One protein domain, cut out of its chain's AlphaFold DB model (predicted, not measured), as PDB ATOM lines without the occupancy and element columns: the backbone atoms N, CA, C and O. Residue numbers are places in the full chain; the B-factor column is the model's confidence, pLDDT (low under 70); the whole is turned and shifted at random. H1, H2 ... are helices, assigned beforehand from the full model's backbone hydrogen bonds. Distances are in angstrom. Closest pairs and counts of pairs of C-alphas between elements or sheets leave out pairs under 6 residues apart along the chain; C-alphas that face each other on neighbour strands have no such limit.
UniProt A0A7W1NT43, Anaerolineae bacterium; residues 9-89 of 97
ATOM      1  N   ARG A   9      10.589 -55.432 -24.189       94.50
ATOM      2  CA  ARG A   9      11.507 -55.512 -23.043       94.50
ATOM      3  C   ARG A   9      12.966 -55.333 -23.460       94.50
ATOM      4  O   ARG A   9      13.697 -54.647 -22.751       94.50
ATOM      5  N   GLN A  10      13.390 -55.934 -24.572       96.00
ATOM      6  CA  GLN A  10      14.757 -55.778 -25.084       96.00
ATOM      7  C   GLN A  10      15.010 -54.345 -25.558       96.00
ATOM      8  O   GLN A  10      16.025 -53.763 -25.188       96.00
ATOM      9  N   LEU A  11      14.066 -53.750 -26.296       96.25
ATOM     10  CA  LEU A  11      14.162 -52.349 -26.708       96.25
ATOM     11  C   LEU A  11      14.263 -51.416 -25.493       96.25
ATOM     12  O   LEU A  11      15.163 -50.580 -25.431       96.25
ATOM     13  N   ALA A  12      13.399 -51.598 -24.490       96.56
ATOM     14  CA  ALA A  12      13.468 -50.830 -23.251       96.56
ATOM     15  C   ALA A  12      14.820 -51.016 -22.545       96.56
ATOM     16  O   ALA A  12      15.419 -50.039 -22.108       96.56
ATOM     17  N   ALA A  13      15.345 -52.243 -22.474       97.38
ATOM     18  CA  ALA A  13      16.653 -52.505 -21.881       97.38
ATOM     19  C   ALA A  13      17.785 -51.735 -22.583       97.38
ATOM     20  O   ALA A  13      18.640 -51.178 -21.896       97.38
ATOM     21  N   LEU A  14      17.768 -51.651 -23.919       97.88
ATOM     22  CA  LEU A  14      18.744 -50.863 -24.681       97.88
ATOM     23  C   LEU A  14      18.654 -49.371 -24.339       97.88
ATOM     24  O   LEU A  14      19.677 -48.752 -24.053       97.88
ATOM     25  N   VAL A  15      17.442 -48.811 -24.304       97.62
ATOM     26  CA  VAL A  15      17.226 -47.390 -23.977       97.62
ATOM     27  C   VAL A  15      17.675 -47.071 -22.551       97.62
ATOM     28  O   VAL A  15      18.402 -46.105 -22.338       97.62
ATOM     29  N   TYR A  16      17.290 -47.891 -21.568       97.06
ATOM     30  CA  TYR A  16      17.675 -47.699 -20.166       97.06
ATOM     31  C   TYR A  16      19.187 -47.803 -19.965       97.06
ATOM     32  O   TYR A  16      19.771 -46.974 -19.266       97.06
ATOM     33  N   LYS A  17      19.827 -48.782 -20.619       97.38
ATOM     34  CA  LYS A  17      21.284 -48.934 -20.610       97.38
ATOM     35  C   LYS A  17      21.968 -47.672 -21.138       97.38
ATOM     36  O   LYS A  17      22.868 -47.159 -20.483       97.38
ATOM     37  N   GLU A  18      21.516 -47.150 -22.274       97.62
ATOM     38  CA  GLU A  18      22.085 -45.947 -22.894       97.62
ATOM     39  C   GLU A  18      21.814 -44.662 -22.085       97.62
ATOM     40  O   GLU A  18      22.628 -43.732 -22.021       97.62
ATOM     41  N   ALA A  19      20.670 -44.613 -21.403       95.62
ATOM     42  CA  ALA A  19      20.327 -43.547 -20.470       95.62
ATOM     43  C   ALA A  19      21.094 -43.636 -19.135       95.62
ATOM     44  O   ALA A  19      21.020 -42.698 -18.342       95.62
ATOM     45  N   GLY A  20      21.829 -44.726 -18.873       96.00
ATOM     46  CA  GLY A  20      22.531 -44.949 -17.606       96.00
ATOM     47  C   GLY A  20      21.590 -45.189 -16.420       96.00
ATOM     48  O   GLY A  20      21.928 -44.849 -15.290       96.00
ATOM     49  N   GLN A  21      20.395 -45.731 -16.668       95.38
ATOM     50  CA  GLN A  21      19.351 -45.937 -15.662       95.38
ATOM     51  C   GLN A  21      19.046 -47.431 -15.475       95.38
ATOM     52  O   GLN A  21      19.082 -48.200 -16.439       95.38
ATOM     53  N   PRO A  22      18.690 -47.879 -14.257       95.06
ATOM     54  CA  PRO A  22      18.273 -49.257 -14.034       95.06
ATOM     55  C   PRO A  22      16.934 -49.535 -14.725       95.06
ATOM     56  O   PRO A  22      15.996 -48.746 -14.602       95.06
ATOM     57  N   LEU A  23      16.822 -50.678 -15.406       95.31
ATOM     58  CA  LEU A  23      15.595 -51.067 -16.101       95.31
ATOM     59  C   LEU A  23      14.432 -51.237 -15.113       95.31
ATOM     60  O   LEU A  23      14.403 -52.178 -14.322       95.31
ATOM     61  N   LYS A  24      13.437 -50.351 -15.203       93.44
ATOM     62  CA  LYS A  24      12.214 -50.387 -14.391       93.44
ATOM     63  C   LYS A  24      10.993 -50.453 -15.302       93.44
ATOM     64  O   LYS A  24      10.460 -49.429 -15.709       93.44
ATOM     65  N   ILE A  25      10.549 -51.666 -15.630       91.75
ATOM     66  CA  ILE A  25       9.373 -51.873 -16.488       91.75
ATOM     67  C   ILE A  25       8.398 -52.880 -15.880       91.75
ATOM     68  O   ILE A  25       8.802 -53.889 -15.298       91.75
ATOM     69  N   ARG A  26       7.102 -52.628 -16.069       89.94
ATOM     70  CA  ARG A  26       6.010 -53.571 -15.810       89.94
ATOM     71  C   ARG A  26       5.094 -53.588 -17.025       89.94
ATOM     72  O   ARG A  26       4.809 -52.535 -17.584       89.94
ATOM     73  N   ALA A  27       4.661 -54.774 -17.433       84.81
ATOM     74  CA  ALA A  27       3.672 -54.908 -18.492       84.81
ATOM     75  C   ALA A  27       2.271 -54.761 -17.884       84.81
ATOM     76  O   ALA A  27       1.947 -55.452 -16.918       84.81
ATOM     77  N   GLY A  28       1.458 -53.861 -18.436       84.44
ATOM     78  CA  GLY A  28       0.029 -53.809 -18.153       84.44
ATOM     79  C   GLY A  28      -0.700 -54.775 -19.079       84.44
ATOM     80  O   GLY A  28      -0.579 -54.659 -20.293       84.44
ATOM     81  N   GLY A  29      -1.436 -55.740 -18.526       85.44
ATOM     82  CA  GLY A  29      -2.358 -56.548 -19.328       85.44
ATOM     83  C   GLY A  29      -3.554 -55.715 -19.798       85.44
ATOM     84  O   GLY A  29      -3.824 -54.651 -19.237       85.44
ATOM     85  N   ARG A  30      -4.315 -56.228 -20.773       88.06
ATOM     86  CA  ARG A  30      -5.497 -55.551 -21.336       88.06
ATOM     87  C   ARG A  30      -6.444 -55.006 -20.265       88.06
ATOM     88  O   ARG A  30      -6.845 -53.861 -20.360       88.06
ATOM     89  N   LEU A  31      -6.726 -55.781 -19.214       91.12
ATOM     90  CA  LEU A  31      -7.584 -55.346 -18.103       91.12
ATOM     91  C   LEU A  31      -7.062 -54.067 -17.423       91.12
ATOM     92  O   LEU A  31      -7.813 -53.113 -17.241       91.12
ATOM     93  N   ILE A  32      -5.774 -54.045 -17.065       92.56
ATOM     94  CA  ILE A  32      -5.144 -52.904 -16.387       92.56
ATOM     95  C   ILE A  32      -5.180 -51.678 -17.303       92.56
ATOM     96  O   ILE A  32      -5.553 -50.593 -16.864       92.56
ATOM     97  N   LEU A  33      -4.844 -51.863 -18.582       90.75
ATOM     98  CA  LEU A  33      -4.846 -50.783 -19.566       90.75
ATOM     99  C   LEU A  33      -6.260 -50.247 -19.831       90.75
ATOM    100  O   LEU A  33      -6.435 -49.034 -19.873       90.75
ATOM    101  N   SER A  34      -7.276 -51.111 -19.916       90.88
ATOM    102  CA  SER A  34      -8.678 -50.700 -20.066       90.88
ATOM    103  C   SER A  34      -9.152 -49.837 -18.899       90.88
ATOM    104  O   SER A  34      -9.812 -48.827 -19.125       90.88
ATOM    105  N   VAL A  35      -8.793 -50.193 -17.660       94.75
ATOM    106  CA  VAL A  35      -9.136 -49.385 -16.476       94.75
ATOM    107  C   VAL A  35      -8.431 -48.031 -16.522       94.75
ATOM    108  O   VAL A  35      -9.065 -47.004 -16.299       94.75
ATOM    109  N   MET A  36      -7.138 -48.002 -16.862       92.62
ATOM    110  CA  MET A  36      -6.395 -46.747 -17.020       92.62
ATOM    111  C   MET A  36      -6.971 -45.863 -18.141       92.62
ATOM    112  O   MET A  36      -7.012 -44.642 -17.996       92.62
ATOM    113  N   GLY A  37      -7.460 -46.465 -19.229       91.31
ATOM    114  CA  GLY A  37      -8.077 -45.769 -20.362       91.31
ATOM    115  C   GLY A  37      -9.381 -45.035 -20.026       91.31
ATOM    116  O   GLY A  37      -9.746 -44.098 -20.729       91.31
ATOM    117  N   LEU A  38     -10.058 -45.383 -18.926       94.19
ATOM    118  CA  LEU A  38     -11.225 -44.625 -18.456       94.19
ATOM    119  C   LEU A  38     -10.854 -43.217 -17.970       94.19
ATOM    120  O   LEU A  38     -11.690 -42.320 -18.012       94.19
ATOM    121  N   PHE A  39      -9.609 -43.027 -17.527       95.88
ATOM    122  CA  PHE A  39      -9.126 -41.772 -16.945       95.88
ATOM    123  C   PHE A  39      -8.114 -41.041 -17.838       95.88
ATOM    124  O   PHE A  39      -7.836 -39.868 -17.610       95.88
ATOM    125  N   ASN A  40      -7.555 -41.713 -18.851       92.12
ATOM    126  CA  ASN A  40      -6.574 -41.137 -19.767       92.12
ATOM    127  C   ASN A  40      -6.928 -41.477 -21.229       92.12
ATOM    128  O   ASN A  40      -6.737 -42.626 -21.642       92.12
ATOM    129  N   PRO A  41      -7.380 -40.492 -22.033       90.12
ATOM    130  CA  PRO A  41      -7.729 -40.699 -23.438       90.12
ATOM    131  C   PRO A  41      -6.599 -41.319 -24.267       90.12
ATOM    132  O   PRO A  41      -6.852 -42.229 -25.044       90.12
ATOM    133  N   ASN A  42      -5.340 -40.931 -24.041       90.06
ATOM    134  CA  ASN A  42      -4.207 -41.502 -24.778       90.06
ATOM    135  C   ASN A  42      -4.030 -43.000 -24.487       90.06
ATOM    136  O   ASN A  42      -3.639 -43.762 -25.365       90.06
ATOM    137  N   VAL A  43      -4.320 -43.439 -23.257       89.69
ATOM    138  CA  VAL A  43      -4.272 -44.867 -22.901       89.69
ATOM    139  C   VAL A  43      -5.451 -45.623 -23.508       89.69
ATOM    140  O   VAL A  43      -5.284 -46.768 -23.917       89.69
ATOM    141  N   ARG A  44      -6.627 -44.990 -23.612       90.25
ATOM    142  CA  ARG A  44      -7.796 -45.581 -24.271       90.25
ATOM    143  C   ARG A  44      -7.515 -45.922 -25.734       90.25
ATOM    144  O   ARG A  44      -7.784 -47.049 -26.131       90.25
ATOM    145  N   GLU A  45      -6.896 -45.008 -26.480       90.38
ATOM    146  CA  GLU A  45      -6.492 -45.255 -27.875       90.38
ATOM    147  C   GLU A  45      -5.519 -46.445 -27.989       90.38
ATOM    148  O   GLU A  45      -5.638 -47.285 -28.879       90.38
ATOM    149  N   ILE A  46      -4.590 -46.593 -27.035       87.50
ATOM    150  CA  ILE A  46      -3.668 -47.743 -27.009       87.50
ATOM    151  C   ILE A  46      -4.430 -49.062 -26.826       87.50
ATOM    152  O   ILE A  46      -4.044 -50.071 -27.413       87.50
ATOM    153  N   VAL A  47      -5.508 -49.080 -26.032       87.94
ATOM    154  CA  VAL A  47      -6.321 -50.290 -25.821       87.94
ATOM    155  C   VAL A  47      -6.993 -50.745 -27.115       87.94
ATOM    156  O   VAL A  47      -7.081 -51.951 -27.351       87.94
ATOM    157  N   GLU A  48      -7.426 -49.812 -27.963       87.12
ATOM    158  CA  GLU A  48      -8.007 -50.121 -29.277       87.12
ATOM    159  C   GLU A  48      -6.959 -50.723 -30.230       87.12
ATOM    160  O   GLU A  48      -7.267 -51.626 -31.010       87.12
ATOM    161  N   MET A  49      -5.695 -50.322 -30.074       89.31
ATOM    162  CA  MET A  49      -4.554 -50.789 -30.870       89.31
ATOM    163  C   MET A  49      -3.782 -51.967 -30.249       89.31
ATOM    164  O   MET A  49      -2.756 -52.388 -30.783       89.31
ATOM    165  N   LEU A  50      -4.254 -52.547 -29.136       86.62
ATOM    166  CA  LEU A  50      -3.509 -53.585 -28.403       86.62
ATOM    167  C   LEU A  50      -3.157 -54.813 -29.248       86.62
ATOM    168  O   LEU A  50      -2.135 -55.452 -28.999       86.62
ATOM    169  N   TYR A  51      -3.968 -55.124 -30.260       84.56
ATOM    170  CA  TYR A  51      -3.748 -56.263 -31.148       84.56
ATOM    171  C   TYR A  51      -2.385 -56.213 -31.863       84.56
ATOM    172  O   TYR A  51      -1.819 -57.270 -32.144       84.56
ATOM    173  N   GLU A  52      -1.826 -55.020 -32.107       87.19
ATOM    174  CA  GLU A  52      -0.493 -54.851 -32.710       87.19
ATOM    175  C   GLU A  52       0.637 -55.309 -31.777       87.19
ATOM    176  O   GLU A  52       1.731 -55.643 -32.230       87.19
ATOM    177  N   PHE A  53       0.375 -55.358 -30.470       86.19
ATOM    178  CA  PHE A  53       1.365 -55.670 -29.441       86.19
ATOM    179  C   PHE A  53       1.192 -57.065 -28.829       86.19
ATOM    180  O   PHE A  53       2.101 -57.548 -28.152       86.19
ATOM    181  N   GLU A  54       0.052 -57.725 -29.059       85.75
ATOM    182  CA  GLU A  54      -0.255 -59.054 -28.508       85.75
ATOM    183  C   GLU A  54       0.474 -60.198 -29.229       85.75
ATOM    184  O   GLU A  54       0.614 -61.291 -28.673       85.75
ATOM    185  N   LYS A  55       0.954 -59.977 -30.459       87.88
ATOM    186  CA  LYS A  55       1.650 -60.988 -31.270       87.88
ATOM    187  C   LYS A  55       2.927 -60.422 -31.899       87.88
ATOM    188  O   LYS A  55       3.032 -59.211 -32.074       87.88
ATOM    189  N   PRO A  56       3.905 -61.273 -32.269       90.25
ATOM    190  CA  PRO A  56       5.095 -60.814 -32.976       90.25
ATOM    191  C   PRO A  56       4.737 -60.142 -34.306       90.25
ATOM    192  O   PRO A  56       4.175 -60.779 -35.196       90.25
ATOM    193  N   PHE A  57       5.113 -58.873 -34.454       87.75
ATOM    194  CA  PHE A  57       4.978 -58.117 -35.697       87.75
ATOM    195  C   PHE A  57       6.341 -58.022 -36.396       87.75
ATOM    196  O   PHE A  57       7.097 -57.070 -36.208       87.75
ATOM    197  N   VAL A  58       6.703 -59.068 -37.145       92.12
ATOM    198  CA  VAL A  58       8.008 -59.177 -37.820       92.12
ATOM    199  C   VAL A  58       7.861 -58.820 -39.297       92.12
ATOM    200  O   VAL A  58       7.093 -59.453 -40.017       92.12
ATOM    201  N   LEU A  59       8.621 -57.822 -39.754       91.81
ATOM    202  CA  LEU A  59       8.604 -57.349 -41.137       91.81
ATOM    203  C   LEU A  59       9.787 -57.914 -41.931       91.81
ATOM    204  O   LEU A  59      10.941 -57.601 -41.636       91.81
ATOM    205  N   ASP A  60       9.506 -58.686 -42.984       93.62
ATOM    206  CA  ASP A  60      10.523 -59.029 -43.983       93.62
ATOM    207  C   ASP A  60      10.716 -57.860 -44.956       93.62
ATOM    208  O   ASP A  60       9.833 -57.519 -45.746       93.62
ATOM    209  N   SER A  61      11.901 -57.256 -44.912       95.06
ATOM    210  CA  SER A  61      12.262 -56.153 -45.798       95.06
ATOM    211  C   SER A  61      13.126 -56.566 -46.995       95.06
ATOM    212  O   SER A  61      13.569 -55.700 -47.749       95.06
ATOM    213  N   SER A  62      13.306 -57.869 -47.241       94.56
ATOM    214  CA  SER A  62      14.159 -58.414 -48.307       94.56
ATOM    215  C   SER A  62      13.854 -57.840 -49.696       94.56
ATOM    216  O   SER A  62      14.776 -57.514 -50.444       94.56
ATOM    217  N   LYS A  63      12.573 -57.658 -50.046       95.81
ATOM    218  CA  LYS A  63      12.158 -57.045 -51.323       95.81
ATOM    219  C   LYS A  63      12.631 -55.598 -51.447       95.81
ATOM    220  O   LYS A  63      13.130 -55.204 -52.494       95.81
ATOM    221  N   PHE A  64      12.494 -54.828 -50.372       96.19
ATOM    222  CA  PHE A  64      12.920 -53.434 -50.325       96.19
ATOM    223  C   PHE A  64      14.444 -53.323 -50.414       96.19
ATOM    224  O   PHE A  64      14.962 -52.539 -51.203       96.19
ATOM    225  N   GLU A  65      15.170 -54.136 -49.646       96.06
ATOM    226  CA  GLU A  65      16.634 -54.140 -49.680       96.06
ATOM    227  C   GLU A  65      17.170 -54.514 -51.064       96.06
ATOM    228  O   GLU A  65      18.101 -53.878 -51.550       96.06
ATOM    229  N   LYS A  66      16.558 -55.504 -51.730       96.44
ATOM    230  CA  LYS A  66      16.921 -55.899 -53.099       96.44
ATOM    231  C   LYS A  66      16.630 -54.804 -54.122       96.44
ATOM    232  O   LYS A  66      17.435 -54.599 -55.021       96.44
ATOM    233  N   ALA A  67      15.490 -54.127 -53.997       97.62
ATOM    234  CA  ALA A  67      15.073 -53.104 -54.952       97.62
ATOM    235  C   ALA A  67      15.887 -51.807 -54.833       97.62
ATOM    236  O   ALA A  67      16.165 -51.171 -55.845       97.62
ATOM    237  N   PHE A  68      16.267 -51.416 -53.614       97.00
ATOM    238  CA  PHE A  68      16.846 -50.094 -53.351       97.00
ATOM    239  C   PHE A  68      18.283 -50.125 -52.814       97.00
ATOM    240  O   PHE A  68      18.881 -49.070 -52.636       97.00
ATOM    241  N   GLY A  69      18.844 -51.297 -52.498       95.88
ATOM    242  CA  GLY A  69      20.202 -51.430 -51.953       95.88
ATOM    243  C   GLY A  69      20.391 -50.859 -50.539       95.88
ATOM    244  O   GLY A  69      21.508 -50.832 -50.031       95.88
ATOM    245  N   MET A  70      19.318 -50.403 -49.888       95.94
ATOM    246  CA  MET A  70      19.375 -49.775 -48.567       95.94
ATOM    247  C   MET A  70      19.308 -50.807 -47.444       95.94
ATOM    248  O   MET A  70      18.523 -51.754 -47.503       95.94
ATOM    249  N   LYS A  71      20.075 -50.570 -46.378       94.00
ATOM    250  CA  LYS A  71      20.079 -51.371 -45.147       94.00
ATOM    251  C   LYS A  71      19.460 -50.597 -43.991       94.00
ATOM    252  O   LYS A  71      19.459 -49.369 -43.989       94.00
ATOM    253  N   ALA A  72      18.887 -51.319 -43.034       94.44
ATOM    254  CA  ALA A  72      18.339 -50.703 -41.834       94.44
ATOM    255  C   ALA A  72      19.460 -50.236 -40.897       94.44
ATOM    256  O   ALA A  72      20.428 -50.964 -40.676       94.44
ATOM    257  N   THR A  73      19.291 -49.055 -40.304       95.50
ATOM    258  CA  THR A  73      20.058 -48.636 -39.126       95.50
ATOM    259  C   THR A  73      19.804 -49.628 -37.995       95.50
ATOM    260  O   THR A  73      18.652 -49.999 -37.749       95.50
ATOM    261  N   SER A  74      20.853 -50.078 -37.302       95.81
ATOM    262  CA  SER A  74      20.667 -50.986 -36.166       95.81
ATOM    263  C   SER A  74      19.923 -50.288 -35.028       95.81
ATOM    264  O   SER A  74      20.058 -49.077 -34.829       95.81
ATOM    265  N   ILE A  75      19.145 -51.048 -34.255       97.06
ATOM    266  CA  ILE A  75      18.409 -50.483 -33.117       97.06
ATOM    267  C   ILE A  75      19.383 -49.902 -32.091       97.06
ATOM    268  O   ILE A  75      19.123 -48.841 -31.534       97.06
ATOM    269  N   GLU A  76      20.537 -50.533 -31.876       97.44
ATOM    270  CA  GLU A  76      21.566 -50.027 -30.972       97.44
ATOM    271  C   GLU A  76      22.079 -48.658 -31.416       97.44
ATOM    272  O   GLU A  76      22.278 -47.784 -30.577       97.44
ATOM    273  N   GLN A  77      22.302 -48.458 -32.718       97.69
ATOM    274  CA  GLN A  77      22.709 -47.156 -33.242       97.69
ATOM    275  C   GLN A  77      21.596 -46.122 -33.082       97.69
ATOM    276  O   GLN A  77      21.847 -45.055 -32.526       97.69
ATOM    277  N   ALA A  78      20.371 -46.463 -33.487       97.38
ATOM    278  CA  ALA A  78      19.223 -45.569 -33.372       97.38
ATOM    279  C   ALA A  78      18.982 -45.128 -31.916       97.38
ATOM    280  O   ALA A  78      18.751 -43.947 -31.656       97.38
ATOM    281  N   VAL A  79      19.090 -46.051 -30.953       98.06
ATOM    282  CA  VAL A  79      18.958 -45.754 -29.519       98.06
ATOM    283  C   VAL A  79      20.063 -44.812 -29.043       98.06
ATOM    284  O   VAL A  79      19.746 -43.810 -28.402       98.06
ATOM    285  N   ARG A  80      21.334 -45.082 -29.379       98.25
ATOM    286  CA  ARG A  80      22.465 -44.205 -29.016       98.25
ATOM    287  C   ARG A  80      22.260 -42.779 -29.506       98.25
ATOM    288  O   ARG A  80      22.333 -41.842 -28.718       98.25
ATOM    289  N   GLU A  81      21.974 -42.620 -30.793       98.19
ATOM    290  CA  GLU A  81      21.812 -41.306 -31.423       98.19
ATOM    291  C   GLU A  81      20.600 -40.555 -30.858       98.19
ATOM    292  O   GLU A  81      20.697 -39.372 -30.531       98.19
ATOM    293  N   THR A  82      19.484 -41.257 -30.645       97.44
ATOM    294  CA  THR A  82      18.267 -40.666 -30.070       97.44
ATOM    295  C   THR A  82      18.494 -40.203 -28.631       97.44
ATOM    296  O   THR A  82      18.131 -39.085 -28.268       97.44
ATOM    297  N   VAL A  83      19.114 -41.035 -27.789       96.81
ATOM    298  CA  VAL A  83      19.402 -40.666 -26.396       96.81
ATOM    299  C   VAL A  83      20.408 -39.517 -26.335       96.81
ATOM    300  O   VAL A  83      20.220 -38.592 -25.544       96.81
ATOM    301  N   ALA A  84      21.443 -39.530 -27.180       97.12
ATOM    302  CA  ALA A  84      22.396 -38.428 -27.282       97.12
ATOM    303  C   ALA A  84      21.700 -37.108 -27.650       97.12
ATOM    304  O   ALA A  84      21.954 -36.086 -27.011       97.12
ATOM    305  N   TYR A  85      20.763 -37.139 -28.604       97.00
ATOM    306  CA  TYR A  85      19.972 -35.969 -28.977       97.00
ATOM    307  C   TYR A  85      19.191 -35.389 -27.789       97.00
ATOM    308  O   TYR A  85      19.272 -34.186 -27.542       97.00
ATOM    309  N   PHE A  86      18.481 -36.222 -27.016       94.94
ATOM    310  CA  PHE A  86      17.722 -35.756 -25.847       94.94
ATOM    311  C   PHE A  86      18.609 -35.262 -24.699       94.94
ATOM    312  O   PHE A  86      18.215 -34.339 -23.989       94.94
ATOM    313  N   LYS A  87      19.810 -35.829 -24.525       92.75
ATOM    314  CA  LYS A  87      20.804 -35.313 -23.567       92.75
ATOM    315  C   LYS A  87      21.293 -33.915 -23.965       92.75
ATOM    316  O   LYS A  87      21.501 -33.082 -23.091       92.75
ATOM    317  N   ALA A  88      21.451 -33.657 -25.265       95.50
ATOM    318  CA  ALA A  88      21.857 -32.351 -25.788       95.50
ATOM    319  C   ALA A  88      20.711 -31.318 -25.822       95.50
ATOM    320  O   ALA A  88      20.973 -30.121 -25.768       95.50
ATOM    321  N   HIS A  89      19.453 -31.773 -25.879       94.12
ATOM    322  CA  HIS A  89      18.255 -30.929 -25.964       94.12
ATOM    323  C   HIS A  89      17.258 -31.260 -24.840       94.12
ATOM    324  O   HIS A  89      16.177 -31.805 -25.107       94.12
TER     325      HIS A  89
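This is residues 9 to 89 of the 97 residues of a protein of Anaerolineae bacterium (UniProt A0A7W1NT43). The chain makes a large, open three-cornered frame with an empty middle: H6 and H1 pack side by side at one corner, the helical hairpin of H2 and H3 with short H4 after it makes a second, and H5 alone makes the third. Stretches without a named helix form the sides, and the first and last helices close the frame where they meet. The printed part has 81 residues with six named helices, H1 to H6 in order along the chain, and no named strand; the class is all helix. The whole is loose, with a radius of gyration of the C-alphas of 16.9 A, and spans 46 by 34 by 21 A.

The longest helix is H6, residues 75 to 88. It touches H1, residues 9 to 19, at a steep tilt of 39 degrees, running the same way; the closest C-alphas are those of Val 15 and Val 79, 6.0 A apart. H2, residues 30 to 37, is apart from both. H2 touches H3, residues 41 to 48, at a shallow tilt of 26 degrees, running opposite ways, and the two form a helical hairpin. Their closest C-alphas, of Gly 37 and Arg 44, are 3.9 A apart. H4, residues 51 to 54, and H3 meet only through their link. H5, residues 62 to 68, touches no helix and is apart from H4 and H6, for instance. In H1, H2, H3, H5 and H6 every backbone O of residue i and N of residue i+4 lie within hydrogen-bond range, while H4 is too short for such a pair and its one O i to N i+3 pair is not within range.

H6 is 19.9 A long, from C-alpha 75 at (18.409, -50.483, -33.117) to C-alpha 88 at (21.857, -32.351, -25.788). H1 begins at C-alpha 9 at (11.507, -55.512, -23.043) and is 15.1 A long. H3 measures 11.1 A, H2 10.2 A, H5 10.1 A and H4 5.2 A from first to last C-alpha.

The two C-alphas farthest apart, those of Phe 39 and Lys 66, are 46.7 A apart. Residues 55 to 60 stand free, and so do residues 63 to 69, of which 63 to 68 belong to H5. The links H2 to H3 and H3 to H4 are tight; those from H1 to H2, with 10 residues, H4 to H5, with 7, and H5 to H6, with 6, are short, and no link is long. The printed part has no cut. Its mean pLDDT is 93.3, and no printed residue is under 70.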